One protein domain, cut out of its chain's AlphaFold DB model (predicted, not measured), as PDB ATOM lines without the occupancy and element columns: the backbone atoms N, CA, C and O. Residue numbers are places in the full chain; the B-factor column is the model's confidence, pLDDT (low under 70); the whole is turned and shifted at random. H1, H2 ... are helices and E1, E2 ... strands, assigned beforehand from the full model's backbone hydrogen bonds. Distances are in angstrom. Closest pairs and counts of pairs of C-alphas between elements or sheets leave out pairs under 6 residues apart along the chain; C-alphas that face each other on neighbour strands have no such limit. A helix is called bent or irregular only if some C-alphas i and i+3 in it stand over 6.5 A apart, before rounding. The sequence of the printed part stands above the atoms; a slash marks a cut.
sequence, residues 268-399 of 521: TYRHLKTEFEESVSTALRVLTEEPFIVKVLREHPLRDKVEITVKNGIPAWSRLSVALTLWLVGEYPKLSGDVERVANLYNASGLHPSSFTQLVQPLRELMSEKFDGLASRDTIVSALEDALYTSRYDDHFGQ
ATOM      1  N   THR A 268     -16.376  23.855  -5.060       89.12
ATOM      2  CA  THR A 268     -15.448  22.824  -5.537       89.12
ATOM      3  C   THR A 268     -14.519  23.369  -6.623       89.12
ATOM      4  O   THR A 268     -13.304  23.192  -6.552       89.12
ATOM      5  N   TYR A 269     -15.067  24.080  -7.614       88.69
ATOM      6  CA  TYR A 269     -14.271  24.626  -8.718       88.69
ATOM      7  C   TYR A 269     -13.393  25.814  -8.311       88.69
ATOM      8  O   TYR A 269     -12.335  26.017  -8.906       88.69
ATOM      9  N   ARG A 270     -13.754  26.562  -7.260       89.94
ATOM     10  CA  ARG A 270     -12.912  27.644  -6.723       89.94
ATOM     11  C   ARG A 270     -11.558  27.127  -6.230       89.94
ATOM     12  O   ARG A 270     -10.552  27.826  -6.366       89.94
ATOM     13  N   HIS A 271     -11.510  25.902  -5.704       90.94
ATOM     14  CA  HIS A 271     -10.255  25.250  -5.316       90.94
ATOM     15  C   HIS A 271      -9.363  24.881  -6.511       90.94
ATOM     16  O   HIS A 271      -8.156  24.766  -6.330       90.94
ATOM     17  N   LEU A 272      -9.934  24.760  -7.714       90.44
ATOM     18  CA  LEU A 272      -9.240  24.409  -8.961       90.44
ATOM     19  C   LEU A 272      -8.984  25.617  -9.867       90.44
ATOM     20  O   LEU A 272      -8.730  25.474 -11.065       90.44
ATOM     21  N   LYS A 273      -9.108  26.837  -9.337       89.94
ATOM     22  CA  LYS A 273      -9.045  28.043 -10.167       89.94
ATOM     23  C   LYS A 273      -7.747  28.130 -10.979       89.94
ATOM     24  O   LYS A 273      -7.763  28.479 -12.154       89.94
ATOM     25  N   THR A 274      -6.614  27.754 -10.392       91.25
ATOM     26  CA  THR A 274      -5.304  27.802 -11.059       91.25
ATOM     27  C   THR A 274      -5.234  26.919 -12.300       91.25
ATOM     28  O   THR A 274      -4.646  27.308 -13.303       91.25
ATOM     29  N   GLU A 275      -5.875  25.758 -12.253       92.31
ATOM     30  CA  GLU A 275      -5.947  24.773 -13.323       92.31
ATOM     31  C   GLU A 275      -6.878  25.247 -14.447       92.31
ATOM     32  O   GLU A 275      -6.657  24.932 -15.615       92.31
ATOM     33  N   PHE A 276      -7.897  26.039 -14.103       93.94
ATOM     34  CA  PHE A 276      -8.896  26.546 -15.040       93.94
ATOM     35  C   PHE A 276      -8.525  27.882 -15.706       93.94
ATOM     36  O   PHE A 276      -9.115  28.187 -16.739       93.94
ATOM     37  N   GLU A 277      -7.567  28.668 -15.195       93.00
ATOM     38  CA  GLU A 277      -7.290  30.045 -15.669       93.00
ATOM     39  C   GLU A 277      -7.080  30.131 -17.201       93.00
ATOM     40  O   GLU A 277      -7.711  30.950 -17.875       93.00
ATOM     41  N   GLU A 278      -6.241  29.264 -17.781       93.56
ATOM     42  CA  GLU A 278      -5.957  29.261 -19.228       93.56
ATOM     43  C   GLU A 278      -7.157  28.779 -20.062       93.56
ATOM     44  O   GLU A 278      -7.483  29.350 -21.112       93.56
ATOM     45  N   SER A 279      -7.853  27.752 -19.577       94.69
ATOM     46  CA  SER A 279      -9.038  27.204 -20.236       94.69
ATOM     47  C   SER A 279     -10.213  28.170 -20.214       94.69
ATOM     48  O   SER A 279     -10.916  28.285 -21.216       94.69
ATOM     49  N   VAL A 280     -10.389  28.921 -19.124       95.25
ATOM     50  CA  VAL A 280     -11.382  29.994 -19.038       95.25
ATOM     51  C   VAL A 280     -11.041  31.099 -20.032       95.25
ATOM     52  O   VAL A 280     -11.923  31.497 -20.783       95.25
ATOM     53  N   SER A 281      -9.780  31.544 -20.141       94.25
ATOM     54  CA  SER A 281      -9.400  32.521 -21.184       94.25
ATOM     55  C   SER A 281      -9.733  32.014 -22.590       94.25
ATOM     56  O   SER A 281     -10.248  32.759 -23.425       94.25
ATOM     57  N   THR A 282      -9.487  30.730 -22.860       94.75
ATOM     58  CA  THR A 282      -9.818  30.107 -24.150       94.75
ATOM     59  C   THR A 282     -11.327  30.100 -24.401       94.75
ATOM     60  O   THR A 282     -11.762  30.537 -25.466       94.75
ATOM     61  N   ALA A 283     -12.128  29.695 -23.413       94.56
ATOM     62  CA  ALA A 283     -13.585  29.709 -23.500       94.56
ATOM     63  C   ALA A 283     -14.135  31.133 -23.698       94.56
ATOM     64  O   ALA A 283     -14.964  31.353 -24.580       94.56
ATOM     65  N   LEU A 284     -13.622  32.125 -22.962       93.19
ATOM     66  CA  LEU A 284     -14.010  33.528 -23.123       93.19
ATOM     67  C   LEU A 284     -13.725  34.039 -24.541       93.19
ATOM     68  O   LEU A 284     -14.541  34.765 -25.098       93.19
ATOM     69  N   ARG A 285     -12.621  33.624 -25.178       91.56
ATOM     70  CA  ARG A 285     -12.342  33.980 -26.583       91.56
ATOM     71  C   ARG A 285     -13.364  33.385 -27.546       91.56
ATOM     72  O   ARG A 285     -13.798  34.097 -28.447       91.56
ATOM     73  N   VAL A 286     -13.794  32.142 -27.340       90.88
ATOM     74  CA  VAL A 286     -14.882  31.542 -28.138       90.88
ATOM     75  C   VAL A 286     -16.181  32.338 -27.955       90.88
ATOM     76  O   VAL A 286     -16.884  32.617 -28.923       90.88
ATOM     77  N   LEU A 287     -16.465  32.816 -26.738       88.94
ATOM     78  CA  LEU A 287     -17.619  33.688 -26.479       88.94
ATOM     79  C   LEU A 287     -17.522  35.058 -27.173       88.94
ATOM     80  O   LEU A 287     -18.552  35.714 -27.315       88.94
ATOM     81  N   THR A 288     -16.345  35.493 -27.640       86.25
ATOM     82  CA  THR A 288     -16.193  36.747 -28.406       86.25
ATOM     83  C   THR A 288     -16.474  36.617 -29.908       86.25
ATOM     84  O   THR A 288     -16.504  37.631 -30.598       86.25
ATOM     85  N   GLU A 289     -16.694  35.411 -30.442       76.94
ATOM     86  CA  GLU A 289     -17.004  35.226 -31.871       76.94
ATOM     87  C   GLU A 289     -18.335  35.899 -32.248       76.94
ATOM     88  O   GLU A 289     -19.317  35.726 -31.538       76.94
ATOM     89  N   GLU A 290     -18.434  36.656 -33.345       60.94
ATOM     90  CA  GLU A 290     -19.648  37.454 -33.604       60.94
ATOM     91  C   GLU A 290     -20.945  36.610 -33.650       60.94
ATOM     92  O   GLU A 290     -21.038  35.641 -34.415       60.94
ATOM     93  N   PRO A 291     -21.980  36.960 -32.859       60.50
ATOM     94  CA  PRO A 291     -23.274  36.297 -32.947       60.50
ATOM     95  C   PRO A 291     -23.981  36.688 -34.255       60.50
ATOM     96  O   PRO A 291     -24.371  37.835 -34.451       60.50
ATOM     97  N   PHE A 292     -24.220  35.726 -35.151       54.88
ATOM     98  CA  PHE A 292     -25.056  35.961 -36.335       54.88
ATOM     99  C   PHE A 292     -26.541  35.934 -35.958       54.88
ATOM    100  O   PHE A 292     -27.112  34.856 -35.765       54.88
ATOM    101  N   ILE A 293     -27.176  37.108 -35.906       53.78
ATOM    102  CA  ILE A 293     -28.635  37.239 -35.790       53.78
ATOM    103  C   ILE A 293     -29.265  36.825 -37.122       53.78
ATOM    104  O   ILE A 293     -29.075  37.484 -38.146       53.78
ATOM    105  N   VAL A 294     -30.047  35.748 -37.123       45.62
ATOM    106  CA  VAL A 294     -30.851  35.351 -38.276       45.62
ATOM    107  C   VAL A 294     -32.325  35.587 -37.974       45.62
ATOM    108  O   VAL A 294     -32.977  34.797 -37.305       45.62
ATOM    109  N   LYS A 295     -32.825  36.652 -38.612       44.62
ATOM    110  CA  LYS A 295     -34.215  36.888 -39.027       44.62
ATOM    111  C   LYS A 295     -35.210  37.320 -37.937       44.62
ATOM    112  O   LYS A 295     -35.690  36.525 -37.147       44.62
ATOM    113  N   VAL A 296     -35.641  38.578 -38.031       48.66
ATOM    114  CA  VAL A 296     -36.909  39.048 -37.455       48.66
ATOM    115  C   VAL A 296     -38.056  38.464 -38.290       48.66
ATOM    116  O   VAL A 296     -38.121  38.712 -39.498       48.66
ATOM    117  N   LEU A 297     -38.938  37.663 -37.690       41.12
ATOM    118  CA  LEU A 297     -40.134  37.159 -38.364       41.12
ATOM    119  C   LEU A 297     -41.271  38.177 -38.206       41.12
ATOM    120  O   LEU A 297     -41.853  38.332 -37.138       41.12
ATOM    121  N   ARG A 298     -41.606  38.868 -39.302       42.31
ATOM    122  CA  ARG A 298     -42.814  39.699 -39.389       42.31
ATOM    123  C   ARG A 298     -44.022  38.799 -39.631       42.31
ATOM    124  O   ARG A 298     -44.282  38.430 -40.774       42.31
ATOM    125  N   GLU A 299     -44.730  38.415 -38.574       38.41
ATOM    126  CA  GLU A 299     -46.003  37.687 -38.705       38.41
ATOM    127  C   GLU A 299     -47.212  38.638 -38.810       38.41
ATOM    128  O   GLU A 299     -48.228  38.245 -39.380       38.41
ATOM    129  N   HIS A 300     -47.118  39.892 -38.336       39.06
ATOM    130  CA  HIS A 300     -48.239  40.843 -38.333       39.06
ATOM    131  C   HIS A 300     -47.777  42.298 -38.564       39.06
ATOM    132  O   HIS A 300     -46.711  42.659 -38.074       39.06
ATOM    133  N   PRO A 301     -48.563  43.172 -39.230       35.50
ATOM    134  CA  PRO A 301     -48.204  44.582 -39.463       35.50
ATOM    135  C   PRO A 301     -48.029  45.451 -38.200       35.50
ATOM    136  O   PRO A 301     -47.565  46.578 -38.329       35.50
ATOM    137  N   LEU A 302     -48.381  44.945 -37.010       41.94
ATOM    138  CA  LEU A 302     -48.285  45.648 -35.716       41.94
ATOM    139  C   LEU A 302     -47.592  44.830 -34.605       41.94
ATOM    140  O   LEU A 302     -47.386  45.340 -33.513       41.94
ATOM    141  N   ARG A 303     -47.236  43.560 -34.858       44.53
ATOM    142  CA  ARG A 303     -46.582  42.672 -33.880       44.53
ATOM    143  C   ARG A 303     -45.352  42.058 -34.526       44.53
ATOM    144  O   ARG A 303     -45.439  41.040 -35.218       44.53
ATOM    145  N   ASP A 304     -44.208  42.689 -34.306       40.31
ATOM    146  CA  ASP A 304     -42.927  42.107 -34.680       40.31
ATOM    147  C   ASP A 304     -42.583  41.013 -33.664       40.31
ATOM    148  O   ASP A 304     -42.107  41.271 -32.560       40.31
ATOM    149  N   LYS A 305     -42.828  39.751 -34.030       40.50
ATOM    150  CA  LYS A 305     -42.351  38.611 -33.250       40.50
ATOM    151  C   LYS A 305     -40.878  38.387 -33.575       40.50
ATOM    152  O   LYS A 305     -40.515  37.699 -34.529       40.50
ATOM    153  N   VAL A 306     -40.010  39.010 -32.790       44.19
ATOM    154  CA  VAL A 306     -38.566  38.945 -33.022       44.19
ATOM    155  C   VAL A 306     -37.999  37.667 -32.406       44.19
ATOM    156  O   VAL A 306     -37.557  37.636 -31.262       44.19
ATOM    157  N   GLU A 307     -38.031  36.576 -33.169       40.97
ATOM    158  CA  GLU A 307     -37.328  35.343 -32.809       40.97
ATOM    159  C   GLU A 307     -35.835  35.541 -33.137       40.97
ATOM    160  O   GLU A 307     -35.405  35.369 -34.275       40.97
ATOM    161  N   ILE A 308     -35.037  35.972 -32.149       51.19
ATOM    162  CA  ILE A 308     -33.576  36.091 -32.295       51.19
ATOM    163  C   ILE A 308     -33.007  34.678 -32.417       51.19
ATOM    164  O   ILE A 308     -32.656  34.038 -31.427       51.19
ATOM    165  N   THR A 309     -32.929  34.175 -33.645       44.56
ATOM    166  CA  THR A 309     -32.292  32.890 -33.915       44.56
ATOM    167  C   THR A 309     -30.813  33.149 -34.157       44.56
ATOM    168  O   THR A 309     -30.430  33.714 -35.183       44.56
ATOM    169  N   VAL A 310     -29.964  32.769 -33.205       55.50
ATOM    170  CA  VAL A 310     -28.513  32.793 -33.405       55.50
ATOM    171  C   VAL A 310     -28.163  31.569 -34.241       55.50
ATOM    172  O   VAL A 310     -28.390  30.440 -33.817       55.50
ATOM    173  N   LYS A 311     -27.648  31.772 -35.462       49.47
ATOM    174  CA  LYS A 311     -27.408  30.658 -36.402       49.47
ATOM    175  C   LYS A 311     -26.428  29.617 -35.852       49.47
ATOM    176  O   LYS A 311     -26.498  28.478 -36.285       49.47
ATOM    177  N   ASN A 312     -25.555  30.006 -34.921       54.41
ATOM    178  CA  ASN A 312     -24.584  29.144 -34.252       54.41
ATOM    179  C   ASN A 312     -24.269  29.706 -32.857       54.41
ATOM    180  O   ASN A 312     -23.392  30.560 -32.727       54.41
ATOM    181  N   GLY A 313     -24.976  29.256 -31.821       73.50
ATOM    182  CA  GLY A 313     -24.594  29.544 -30.440       73.50
ATOM    183  C   GLY A 313     -25.635  30.291 -29.613       73.50
ATOM    184  O   GLY A 313     -26.822  30.285 -29.921       73.50
ATOM    185  N   ILE A 314     -25.158  30.932 -28.550       79.38
ATOM    186  CA  ILE A 314     -25.978  31.581 -27.525       79.38
ATOM    187  C   ILE A 314     -26.018  33.105 -27.766       79.38
ATOM    188  O   ILE A 314     -25.061  33.658 -28.336       79.38
ATOM    189  N   PRO A 315     -27.098  33.805 -27.373       76.00
ATOM    190  CA  PRO A 315     -27.216  35.259 -27.514       76.00
ATOM    191  C   PRO A 315     -26.147  36.040 -26.738       76.00
ATOM    192  O   PRO A 315     -25.598  35.537 -25.763       76.00
ATOM    193  N   ALA A 316     -25.905  37.303 -27.113       77.06
ATOM    194  CA  ALA A 316     -24.923  38.172 -26.447       77.06
ATOM    195  C   ALA A 316     -25.112  38.256 -24.917       77.06
ATOM    196  O   ALA A 316     -24.135  38.134 -24.184       77.06
ATOM    197  N   TRP A 317     -26.361  38.365 -24.444       74.38
ATOM    198  CA  TRP A 317     -26.723  38.328 -23.016       74.38
ATOM    199  C   TRP A 317     -26.297  37.057 -22.303       74.38
ATOM    200  O   TRP A 317     -25.667  37.150 -21.255       74.38
ATOM    201  N   SER A 318     -26.538  35.892 -22.899       80.38
ATOM    202  CA  SER A 318     -26.123  34.630 -22.295       80.38
ATOM    203  C   SER A 318     -24.590  34.541 -22.254       80.38
ATOM    204  O   SER A 318     -24.023  34.189 -21.224       80.38
ATOM    205  N   ARG A 319     -23.885  34.999 -23.300       87.31
ATOM    206  CA  ARG A 319     -22.407  35.035 -23.312       87.31
ATOM    207  C   ARG A 319     -21.832  35.859 -22.167       87.31
ATOM    208  O   ARG A 319     -20.848  35.436 -21.564       87.31
ATOM    209  N   LEU A 320     -22.427  37.015 -21.867       85.81
ATOM    210  CA  LEU A 320     -22.007  37.831 -20.731       85.81
ATOM    211  C   LEU A 320     -22.278  37.113 -19.407       85.81
ATOM    212  O   LEU A 320     -21.370  37.034 -18.586       85.81
ATOM    213  N   SER A 321     -23.467  36.533 -19.215       86.31
ATOM    214  CA  SER A 321     -23.791  35.746 -18.014       86.31
ATOM    215  C   SER A 321     -22.799  34.600 -17.794       86.31
ATOM    216  O   SER A 321     -22.282  34.417 -16.689       86.31
ATOM    217  N   VAL A 322     -22.470  33.867 -18.861       91.44
ATOM    218  CA  VAL A 322     -21.467  32.795 -18.851       91.44
ATOM    219  C   VAL A 322     -20.088  33.355 -18.492       91.44
ATOM    220  O   VAL A 322     -19.413  32.812 -17.619       91.44
ATOM    221  N   ALA A 323     -19.668  34.466 -19.102       92.56
ATOM    222  CA  ALA A 323     -18.374  35.088 -18.823       92.56
ATOM    223  C   ALA A 323     -18.242  35.553 -17.363       92.56
ATOM    224  O   ALA A 323     -17.210  35.312 -16.733       92.56
ATOM    225  N   LEU A 324     -19.290  36.172 -16.813       90.88
ATOM    226  CA  LEU A 324     -19.347  36.598 -15.413       90.88
ATOM    227  C   LEU A 324     -19.313  35.397 -14.462       90.88
ATOM    228  O   LEU A 324     -18.567  35.422 -13.487       90.88
ATOM    229  N   THR A 325     -20.042  34.326 -14.782       91.62
ATOM    230  CA  THR A 325     -20.034  33.073 -14.010       91.62
ATOM    231  C   THR A 325     -18.637  32.457 -13.966       91.62
ATOM    232  O   THR A 325     -18.122  32.161 -12.888       91.62
ATOM    233  N   LEU A 326     -17.986  32.308 -15.125       92.50
ATOM    234  CA  LEU A 326     -16.633  31.751 -15.215       92.50
ATOM    235  C   LEU A 326     -15.604  32.615 -14.477       92.50
ATOM    236  O   LEU A 326     -14.701  32.079 -13.832       92.50
ATOM    237  N   TRP A 327     -15.742  33.941 -14.547       93.00
ATOM    238  CA  TRP A 327     -14.877  34.851 -13.804       93.00
ATOM    239  C   TRP A 327     -15.090  34.729 -12.291       93.00
ATOM    240  O   TRP A 327     -14.111  34.591 -11.564       93.00
ATOM    241  N   LEU A 328     -16.340  34.707 -11.818       90.19
ATOM    242  CA  LEU A 328     -16.697  34.693 -10.394       90.19
ATOM    243  C   LEU A 328     -16.183  33.450  -9.647       90.19
ATOM    244  O   LEU A 328     -15.952  33.484  -8.439       90.19
ATOM    245  N   VAL A 329     -15.985  32.338 -10.353       87.50
ATOM    246  CA  VAL A 329     -15.492  31.085  -9.761       87.50
ATOM    247  C   VAL A 329     -14.030  31.203  -9.337       87.50
ATOM    248  O   VAL A 329     -13.661  30.726  -8.263       87.50
ATOM    249  N   GLY A 330     -13.196  31.841 -10.160       85.12
ATOM    250  CA  GLY A 330     -11.761  31.965  -9.897       85.12
ATOM    251  C   GLY A 330     -11.276  33.361  -9.521       85.12
ATOM    252  O   GLY A 330     -10.136  33.489  -9.073       85.12
ATOM    253  N   GLU A 331     -12.115  34.382  -9.699       88.50
ATOM    254  CA  GLU A 331     -11.794  35.805  -9.533       88.50
ATOM    255  C   GLU A 331     -10.513  36.188 -10.290       88.50
ATOM    256  O   GLU A 331      -9.615  36.830  -9.751       88.50
ATOM    257  N   TYR A 332     -10.387  35.732 -11.543       86.56
ATOM    258  CA  TYR A 332      -9.153  35.827 -12.328       86.56
ATOM    259  C   TYR A 332      -8.843  37.276 -12.737       86.56
ATOM    260  O   TYR A 332      -9.440  37.777 -13.699       86.56
ATOM    261  N   PRO A 333      -7.862  37.968 -12.123       82.75
ATOM    262  CA  PRO A 333      -7.658  39.390 -12.405       82.75
ATOM    263  C   PRO A 333      -7.171  39.626 -13.841       82.75
ATOM    264  O   PRO A 333      -7.518  40.618 -14.478       82.75
ATOM    265  N   LYS A 334      -6.409  38.673 -14.397       85.50
ATOM    266  CA  LYS A 334      -5.869  38.750 -15.763       85.50
ATOM    267  C   LYS A 334      -6.934  38.620 -16.853       85.50
ATOM    268  O   LYS A 334      -6.685  39.037 -17.979       85.50
ATOM    269  N   LEU A 335      -8.099  38.055 -16.532       88.50
ATOM    270  CA  LEU A 335      -9.170  37.804 -17.503       88.50
ATOM    271  C   LEU A 335     -10.175  38.956 -17.588       88.50
ATOM    272  O   LEU A 335     -11.106  38.895 -18.382       88.50
ATOM    273  N   SER A 336      -9.967  40.038 -16.831       87.19
ATOM    274  CA  SER A 336     -10.834  41.223 -16.857       87.19
ATOM    275  C   SER A 336     -11.016  41.787 -18.274       87.19
ATOM    276  O   SER A 336     -12.128  42.130 -18.670       87.19
ATOM    277  N   GLY A 337      -9.943  41.814 -19.074       88.56
ATOM    278  CA  GLY A 337     -10.010  42.252 -20.472       88.56
ATOM    279  C   GLY A 337     -10.730  41.261 -21.397       88.56
ATOM    280  O   GLY A 337     -11.306  41.668 -22.401       88.56
ATOM    281  N   ASP A 338     -10.740  39.965 -21.071       89.38
ATOM    282  CA  ASP A 338     -11.507  38.960 -21.820       89.38
ATOM    283  C   ASP A 338     -13.013  39.141 -21.569       89.38
ATOM    284  O   ASP A 338     -13.791  39.173 -22.520       89.38
ATOM    285  N   VAL A 339     -13.410  39.355 -20.308       89.38
ATOM    286  CA  VAL A 339     -14.805  39.645 -19.922       89.38
ATOM    287  C   VAL A 339     -15.290  40.951 -20.558       89.38
ATOM    288  O   VAL A 339     -16.383  41.001 -21.119       89.38
ATOM    289  N   GLU A 340     -14.458  41.996 -20.549       89.06
ATOM    290  CA  GLU A 340     -14.779  43.276 -21.189       89.06
ATOM    291  C   GLU A 340     -15.001  43.129 -22.703       89.06
ATOM    292  O   GLU A 340     -15.920  43.723 -23.264       89.06
ATOM    293  N   ARG A 341     -14.208  42.290 -23.383       87.12
ATOM    294  CA  ARG A 341     -14.414  42.001 -24.810       87.12
ATOM    295  C   ARG A 341     -15.754  41.326 -25.085       87.12
ATOM    296  O   ARG A 341     -16.402  41.692 -26.063       87.12
ATOM    297  N   VAL A 342     -16.188  40.395 -24.233       86.06
ATOM    298  CA  VAL A 342     -17.521  39.775 -24.344       86.06
ATOM    299  C   VAL A 342     -18.617  40.830 -24.156       86.06
ATOM    300  O   VAL A 342     -19.543  40.902 -24.962       86.06
ATOM    301  N   ALA A 343     -18.482  41.702 -23.155       82.56
ATOM    302  CA  ALA A 343     -19.430  42.790 -22.915       82.56
ATOM    303  C   ALA A 343     -19.482  43.834 -24.046       82.56
ATOM    304  O   ALA A 343     -20.515  44.454 -24.278       82.56
ATOM    305  N   ASN A 344     -18.400  44.022 -24.797       79.25
ATOM    306  CA  ASN A 344     -18.380  44.959 -25.920       79.25
ATOM    307  C   ASN A 344     -19.108  44.445 -27.177       79.25
ATOM    308  O   ASN A 344     -19.373  45.238 -28.082       79.25
ATOM    309  N   LEU A 345     -19.513  43.168 -27.237       73.88
ATOM    310  CA  LEU A 345     -20.312  42.640 -28.356       73.88
ATOM    311  C   LEU A 345     -21.657  43.367 -28.539       73.88
ATOM    312  O   LEU A 345     -22.198  43.412 -29.647       73.88
ATOM    313  N   TYR A 346     -22.192  43.971 -27.480       67.38
ATOM    314  CA  TYR A 346     -23.481  44.671 -27.498       67.38
ATOM    315  C   TYR A 346     -23.401  46.026 -28.186       67.38
ATOM    316  O   TYR A 346     -24.347  46.416 -28.869       67.38
ATOM    317  N   ASN A 347     -22.250  46.696 -28.082       63.16
ATOM    318  CA  ASN A 347     -21.989  47.945 -28.792       63.16
ATOM    319  C   ASN A 347     -21.974  47.732 -30.314       63.16
ATOM    320  O   ASN A 347     -22.391  48.611 -31.064       63.16
ATOM    321  N   ALA A 348     -21.523  46.560 -30.776       52.91
ATOM    322  CA  ALA A 348     -21.449  46.223 -32.197       52.91
ATOM    323  C   ALA A 348     -22.778  45.699 -32.772       52.91
ATOM    324  O   ALA A 348     -23.102  45.970 -33.926       52.91
ATOM    325  N   SER A 349     -23.549  44.956 -31.971       55.09
ATOM    326  CA  SER A 349     -24.728  44.217 -32.451       55.09
ATOM    327  C   SER A 349     -26.035  45.017 -32.376       55.09
ATOM    328  O   SER A 349     -27.003  44.666 -33.048       55.09
ATOM    329  N   GLY A 350     -26.066  46.084 -31.569       54.94
ATOM    330  CA  GLY A 350     -27.293  46.790 -31.208       54.94
ATOM    331  C   GLY A 350     -28.168  45.959 -30.264       54.94
ATOM    332  O   GLY A 350     -28.330  44.749 -30.419       54.94
ATOM    333  N   LEU A 351     -28.742  46.608 -29.254       56.19
ATOM    334  CA  LEU A 351     -29.664  45.959 -28.328       56.19
ATOM    335  C   LEU A 351     -31.082  45.972 -28.896       56.19
ATOM    336  O   LEU A 351     -31.665  47.031 -29.111       56.19
ATOM    337  N   HIS A 352     -31.636  44.786 -29.139       58.59
ATOM    338  CA  HIS A 352     -33.061  44.652 -29.414       58.59
ATOM    339  C   HIS A 352     -33.856  44.877 -28.112       58.59
ATOM    340  O   HIS A 352     -33.425  44.370 -27.074       58.59
ATOM    341  N   PRO A 353     -35.016  45.564 -28.129       52.91
ATOM    342  CA  PRO A 353     -35.798  45.819 -26.916       52.91
ATOM    343  C   PRO A 353     -36.191  44.559 -26.135       52.91
ATOM    344  O   PRO A 353     -36.093  44.537 -24.917       52.91
ATOM    345  N   SER A 354     -36.514  43.456 -26.817       53.16
ATOM    346  CA  SER A 354     -36.799  42.174 -26.144       53.16
ATOM    347  C   SER A 354     -35.583  41.549 -25.440       53.16
ATOM    348  O   SER A 354     -35.748  40.652 -24.626       53.16
ATOM    349  N   SER A 355     -34.363  41.984 -25.768       57.28
ATOM    350  CA  SER A 355     -33.127  41.564 -25.093       57.28
ATOM    351  C   SER A 355     -32.778  42.474 -23.911       57.28
ATOM    352  O   SER A 355     -31.818  42.193 -23.194       57.28
ATOM    353  N   PHE A 356     -33.522  43.571 -23.713       63.47
ATOM    354  CA  PHE A 356     -33.306  44.517 -22.619       63.47
ATOM    355  C   PHE A 356     -33.456  43.824 -21.270       63.47
ATOM    356  O   PHE A 356     -32.557  43.905 -20.443       63.47
ATOM    357  N   THR A 357     -34.555  43.095 -21.069       61.31
ATOM    358  CA  THR A 357     -34.897  42.434 -19.799       61.31
ATOM    359  C   THR A 357     -33.874  41.359 -19.429       61.31
ATOM    360  O   THR A 357     -33.453  41.263 -18.278       61.31
ATOM    361  N   GLN A 358     -33.363  40.643 -20.433       66.81
ATOM    362  CA  GLN A 358     -32.305  39.638 -20.295       66.81
ATOM    363  C   GLN A 358     -30.946  40.222 -19.877       66.81
ATOM    364  O   GLN A 358     -30.111  39.499 -19.339       66.81
ATOM    365  N   LEU A 359     -30.706  41.520 -20.092       68.69
ATOM    366  CA  LEU A 359     -29.480  42.195 -19.657       68.69
ATOM    367  C   LEU A 359     -29.522  42.725 -18.224       68.69
ATOM    368  O   LEU A 359     -28.473  42.979 -17.630       68.69
ATOM    369  N   VAL A 360     -30.714  42.879 -17.659       69.19
ATOM    370  CA  VAL A 360     -30.921  43.504 -16.349       69.19
ATOM    371  C   VAL A 360     -30.300  42.669 -15.249       69.19
ATOM    372  O   VAL A 360     -29.626  43.207 -14.374       69.19
ATOM    373  N   GLN A 361     -30.526  41.357 -15.287       71.56
ATOM    374  CA  GLN A 361     -30.020  40.457 -14.262       71.56
ATOM    375  C   GLN A 361     -28.480  40.402 -14.265       71.56
ATOM    376  O   GLN A 361     -27.904  40.678 -13.211       71.56
ATOM    377  N   PRO A 362     -27.795  40.191 -15.410       73.94
ATOM    378  CA  PRO A 362     -26.337  40.308 -15.481       73.94
ATOM    379  C   PRO A 362     -25.809  41.662 -15.004       73.94
ATOM    380  O   PRO A 362     -24.792  41.720 -14.320       73.94
ATOM    381  N   LEU A 363     -26.504  42.758 -15.323       76.25
ATOM    382  CA  LEU A 363     -26.095  44.089 -14.887       76.25
ATOM    383  C   LEU A 363     -26.243  44.279 -13.370       76.25
ATOM    384  O   LEU A 363     -25.328  44.785 -12.725       76.25
ATOM    385  N   ARG A 364     -27.361  43.842 -12.779       75.19
ATOM    386  CA  ARG A 364     -27.570  43.856 -11.321       75.19
ATOM    387  C   ARG A 364     -26.522  43.025 -10.600       75.19
ATOM    388  O   ARG A 364     -25.991  43.459  -9.581       75.19
ATOM    389  N   GLU A 365     -26.215  41.848 -11.135       78.25
ATOM    390  CA  GLU A 365     -25.154  40.997 -10.611       78.25
ATOM    391  C   GLU A 365     -23.807  41.708 -10.679       78.25
ATOM    392  O   GLU A 365     -23.136  41.800  -9.655       78.25
ATOM    393  N   LEU A 366     -23.459  42.297 -11.823       82.56
ATOM    394  CA  LEU A 366     -22.222  43.055 -12.009       82.56
ATOM    395  C   LEU A 366     -22.111  44.258 -11.059       82.56
ATOM    396  O   LEU A 366     -21.020  44.594 -10.608       82.56
ATOM    397  N   MET A 367     -23.228  44.902 -10.723       79.50
ATOM    398  CA  MET A 367     -23.283  45.983  -9.733       79.50
ATOM    399  C   MET A 367     -23.256  45.498  -8.279       79.50
ATOM    400  O   MET A 367     -23.087  46.320  -7.382       79.50
ATOM    401  N   SER A 368     -23.376  44.202  -8.011       83.12
ATOM    402  CA  SER A 368     -23.223  43.676  -6.654       83.12
ATOM    403  C   SER A 368     -21.754  43.634  -6.213       83.12
ATOM    404  O   SER A 368     -20.842  43.609  -7.039       83.12
ATOM    405  N   GLU A 369     -21.530  43.546  -4.898       84.69
ATOM    406  CA  GLU A 369     -20.194  43.437  -4.282       84.69
ATOM    407  C   GLU A 369     -19.402  42.208  -4.777       84.69
ATOM    408  O   GLU A 369     -18.175  42.171  -4.713       84.69
ATOM    409  N   LYS A 370     -20.090  41.200  -5.340       85.38
ATOM    410  CA  LYS A 370     -19.474  39.971  -5.874       85.38
ATOM    411  C   LYS A 370     -18.449  40.238  -6.980       85.38
ATOM    412  O   LYS A 370     -17.567  39.412  -7.192       85.38
ATOM    413  N   PHE A 371     -18.568  41.360  -7.689       87.06
ATOM    414  CA  PHE A 371     -17.689  41.713  -8.806       87.06
ATOM    415  C   PHE A 371     -16.762  42.892  -8.496       87.06
ATOM    416  O   PHE A 371     -16.116  43.401  -9.407       87.06
ATOM    417  N   ASP A 372     -16.618  43.299  -7.231       84.94
ATOM    418  CA  ASP A 372     -15.707  44.388  -6.835       84.94
ATOM    419  C   ASP A 372     -14.244  44.118  -7.243       84.94
ATOM    420  O   ASP A 372     -13.488  45.046  -7.521       84.94
ATOM    421  N   GLY A 373     -13.847  42.844  -7.329       84.88
ATOM    422  CA  GLY A 373     -12.519  42.430  -7.796       84.88
ATOM    423  C   GLY A 373     -12.311  42.485  -9.318       84.88
ATOM    424  O   GLY A 373     -11.186  42.281  -9.781       84.88
ATOM    425  N   LEU A 374     -13.358  42.731 -10.114       87.81
ATOM    426  CA  LEU A 374     -13.274  42.790 -11.574       87.81
ATOM    427  C   LEU A 374     -12.803  44.183 -12.008       87.81
ATOM    428  O   LEU A 374     -13.571  45.139 -12.024       87.81
ATOM    429  N   ALA A 375     -11.534  44.299 -12.402       88.94
ATOM    430  CA  ALA A 375     -10.902  45.587 -12.706       88.94
ATOM    431  C   ALA A 375     -11.608  46.409 -13.807       88.94
ATOM    432  O   ALA A 375     -11.569  47.635 -13.772       88.94
ATOM    433  N   SER A 376     -12.255  45.753 -14.774       86.50
ATOM    434  CA  SER A 376     -13.004  46.380 -15.874       86.50
ATOM    435  C   SER A 376     -14.499  46.552 -15.581       86.50
ATOM    436  O   SER A 376     -15.246  46.929 -16.481       86.50
ATOM    437  N   ARG A 377     -14.958  46.306 -14.344       88.25
ATOM    438  CA  ARG A 377     -16.377  46.385 -13.955       88.25
ATOM    439  C   ARG A 377     -17.024  47.704 -14.365       88.25
ATOM    440  O   ARG A 377     -18.010  47.672 -15.090       88.25
ATOM    441  N   ASP A 378     -16.464  48.842 -13.959       84.19
ATOM    442  CA  ASP A 378     -17.054  50.160 -14.245       84.19
ATOM    443  C   ASP A 378     -17.101  50.450 -15.749       84.19
ATOM    444  O   ASP A 378     -18.067  51.019 -16.258       84.19
ATOM    445  N   THR A 379     -16.079  50.010 -16.488       85.06
ATOM    446  CA  THR A 379     -16.031  50.116 -17.950       85.06
ATOM    447  C   THR A 379     -17.118  49.265 -18.604       85.06
ATOM    448  O   THR A 379     -17.801  49.746 -19.506       85.06
ATOM    449  N   ILE A 380     -17.325  48.035 -18.123       84.69
ATOM    450  CA  ILE A 380     -18.376  47.129 -18.598       84.69
ATOM    451  C   ILE A 380     -19.762  47.702 -18.291       84.69
ATOM    452  O   ILE A 380     -20.598  47.762 -19.190       84.69
ATOM    453  N   VAL A 381     -20.005  48.155 -17.055       82.44
ATOM    454  CA  VAL A 381     -21.268  48.796 -16.652       82.44
ATOM    455  C   VAL A 381     -21.544  49.997 -17.552       82.44
ATOM    456  O   VAL A 381     -22.599  50.063 -18.174       82.44
ATOM    457  N   SER A 382     -20.561  50.887 -17.710       79.19
ATOM    458  CA  SER A 382     -20.668  52.065 -18.570       79.19
ATOM    459  C   SER A 382     -21.009  51.697 -20.015       79.19
ATOM    460  O   SER A 382     -21.869  52.344 -20.607       79.19
ATOM    461  N   ALA A 383     -20.350  50.680 -20.579       76.31
ATOM    462  CA  ALA A 383     -20.581  50.220 -21.945       76.31
ATOM    463  C   ALA A 383     -21.980  49.614 -22.125       76.31
ATOM    464  O   ALA A 383     -22.635  49.885 -23.127       76.31
ATOM    465  N   LEU A 384     -22.459  48.829 -21.157       75.56
ATOM    466  CA  LEU A 384     -23.808  48.262 -21.190       75.56
ATOM    467  C   LEU A 384     -24.873  49.352 -21.043       75.56
ATOM    468  O   LEU A 384     -25.847  49.346 -21.789       75.56
ATOM    469  N   GLU A 385     -24.672  50.321 -20.149       74.31
ATOM    470  CA  GLU A 385     -25.545  51.494 -20.025       74.31
ATOM    471  C   GLU A 385     -25.594  52.304 -21.331       74.31
ATOM    472  O   GLU A 385     -26.677  52.684 -21.781       74.31
ATOM    473  N   ASP A 386     -24.448  52.519 -21.984       71.44
ATOM    474  CA  ASP A 386     -24.373  53.229 -23.264       71.44
ATOM    475  C   ASP A 386     -25.038  52.425 -24.397       71.44
ATOM    476  O   ASP A 386     -25.754  52.995 -25.225       71.44
ATOM    477  N   ALA A 387     -24.874  51.098 -24.427       67.94
ATOM    478  CA  ALA A 387     -25.545  50.215 -25.383       67.94
ATOM    479  C   ALA A 387     -27.073  50.244 -25.201       67.94
ATOM    480  O   ALA A 387     -27.825  50.291 -26.179       67.94
ATOM    481  N   LEU A 388     -27.547  50.269 -23.951       66.56
ATOM    482  CA  LEU A 388     -28.965  50.424 -23.627       66.56
ATOM    483  C   LEU A 388     -29.479  51.799 -24.075       66.56
ATOM    484  O   LEU A 388     -30.582  51.886 -24.613       66.56
ATOM    485  N   TYR A 389     -28.681  52.861 -23.935       62.41
ATOM    486  CA  TYR A 389     -29.056  54.220 -24.339       62.41
ATOM    487  C   TYR A 389     -29.083  54.421 -25.864       62.41
ATOM    488  O   TYR A 389     -29.978  55.081 -26.390       62.41
ATOM    489  N   THR A 390     -28.099  53.855 -26.567       57.66
ATOM    490  CA  THR A 390     -27.911  53.981 -28.025       57.66
ATOM    491  C   THR A 390     -28.725  52.983 -28.840       57.66
ATOM    492  O   THR A 390     -28.853  53.159 -30.056       57.66
ATOM    493  N   SER A 391     -29.299  51.956 -28.198       57.03
ATOM    494  CA  SER A 391     -30.291  51.092 -28.834       57.03
ATOM    495  C   SER A 391     -31.372  51.958 -29.485       57.03
ATOM    496  O   SER A 391     -31.898  52.894 -28.880       57.03
ATOM    497  N   ARG A 392     -31.637  51.723 -30.775       49.28
ATOM    498  CA  ARG A 392     -32.610  52.510 -31.538       49.28
ATOM    499  C   ARG A 392     -34.010  52.217 -31.007       49.28
ATOM    500  O   ARG A 392     -34.702  51.346 -31.516       49.28
ATOM    501  N   TYR A 393     -34.430  52.986 -30.012       49.66
ATOM    502  CA  TYR A 393     -35.834  53.113 -29.613       49.66
ATOM    503  C   TYR A 393     -36.678  53.830 -30.683       49.66
ATOM    504  O   TYR A 393     -37.893  53.897 -30.553       49.66
ATOM    505  N   ASP A 394     -36.034  54.395 -31.709       41.78
ATOM    506  CA  ASP A 394     -36.556  55.526 -32.481       41.78
ATOM    507  C   ASP A 394     -37.555  55.209 -33.605       41.78
ATOM    508  O   ASP A 394     -38.014  56.146 -34.245       41.78
ATOM    509  N   ASP A 395     -37.979  53.964 -33.837       41.97
ATOM    510  CA  ASP A 395     -38.939  53.681 -34.917       41.97
ATOM    511  C   ASP A 395     -40.082  52.745 -34.469       41.97
ATOM    512  O   ASP A 395     -39.994  51.538 -34.637       41.97
ATOM    513  N   HIS A 396     -41.178  53.302 -33.935       43.59
ATOM    514  CA  HIS A 396     -42.542  52.717 -33.955       43.59
ATOM    515  C   HIS A 396     -42.720  51.238 -33.524       43.59
ATOM    516  O   HIS A 396     -43.577  50.535 -34.062       43.59
ATOM    517  N   PHE A 397     -41.944  50.718 -32.575       46.81
ATOM    518  CA  PHE A 397     -42.032  49.293 -32.250       46.81
ATOM    519  C   PHE A 397     -43.268  48.967 -31.400       46.81
ATOM    520  O   PHE A 397     -43.328  49.348 -30.236       46.81
ATOM    521  N   GLY A 398     -44.203  48.204 -31.981       48.91
ATOM    522  CA  GLY A 398     -45.336  47.554 -31.311       48.91
ATOM    523  C   GLY A 398     -44.890  46.513 -30.282       48.91
ATOM    524  O   GLY A 398     -44.981  45.307 -30.516       48.91
ATOM    525  N   GLN A 399     -44.333  46.993 -29.170       55.44
ATOM    526  CA  GLN A 399     -43.980  46.193 -28.003       55.44
ATOM    527  C   GLN A 399     -45.215  45.984 -27.132       55.44
ATOM    528  O   GLN A 399     -46.020  46.894 -26.969       55.44
TER     529      GLN A 399
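What this domain is: This is residues 268 to 399 of the 521 residues of an uncharacterized protein of Hymenobacter sp (UniProt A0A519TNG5). Five helices lie side by side in an up-and-down bundle: H2, H3, H6 and H5 make a four-sided group, and H1 packs on its H2 and H3 side. From one end of this bundle a thin arm reaches out along the long axis, with the small two-strand hairpin of E1 and E2 at its far end. The printed part has 132 residues with six named helices and two named strands, in the order H1, E1, E2, H2, H3, H4, H5, H6; the sheet, E1 - E2, is antiparallel, and the class is mostly helix. The whole is compact by its radius of gyration of the C-alphas, 16.2 A, yet elongated, spanning 54 by 28 by 23 A.

Where its parts are: Find C-alpha 273 at (-9.045, 28.043, -10.167); from there H1 runs 19.3 A to residue 287. Next come E1, residues 297 to 300, and E2, residues 303 to 305, where C-alpha 303 stands at (-46.582, 42.672, -33.880). H2, residues 316 to 330, measures 22.0 A, and H3, residues 333 to 343, 16.1 A. H4 is residues 345 to 349. H5, residues 353 to 367, measures 21.3 A, and H6, residues 377 to 390, runs 19.7 A to C-alpha 390 at (-27.911, 53.981, -28.025). H1, H3 and, only just, H5 are irregular: C-alphas 275 and 278 are 7.4 A apart, 334 and 337 7.2 A, 354 and 357 6.6 A.

How they stand to each other: Start at H1, which touches H2 at a shallow tilt of 11 degrees, opposite ways; the closest C-alphas, of Lys 273 and Gly 330, are 4.8 A apart. With residues 281 to 287 alone H1 touches H3, closest at the C-alphas of Leu 284 and Asp 338, 6.1 A. In the antiparallel hairpin E1 and E2, look for N 303 and O 300, within hydrogen-bond range at 3.4 A. H2 and H3 form a helical hairpin, with the C-alphas of Ala 323 and Val 339 closest at 5.9 A. H2 touches H5, the same way at 15 degrees, a shallow tilt, closest at the C-alphas of Ser 321 and Pro 362, 5.8 A. H5 and H6 form another helical hairpin, closest at the C-alphas of Leu 363 and Val 381, 7.0 A. H6 touches H3 with residues 379 to 384 alone, closest at the C-alphas of Glu 340 and Ile 380, 5.9 A, and H4 with residues 383 to 387 alone, closest at those of Asn 347 and Ala 387, 5.4 A. H2 and H6 are apart, as are H3 and H5. Every O i to N i+4 pair is within hydrogen-bond range in H4 and H6, against 9 of 11 in H1, 10 of 11 in H2, 5 of 7 in H3 and 7 of 11 in H5.

The domain as a whole: The two C-alphas farthest apart, of His 271 and Pro 301, are 54.6 A apart. The printed part has no cut and no long link. Look for pLDDT under 70 at residues 290 to 312, 346 to 360 and 387 to 399; the mean of the printed part is 72.7.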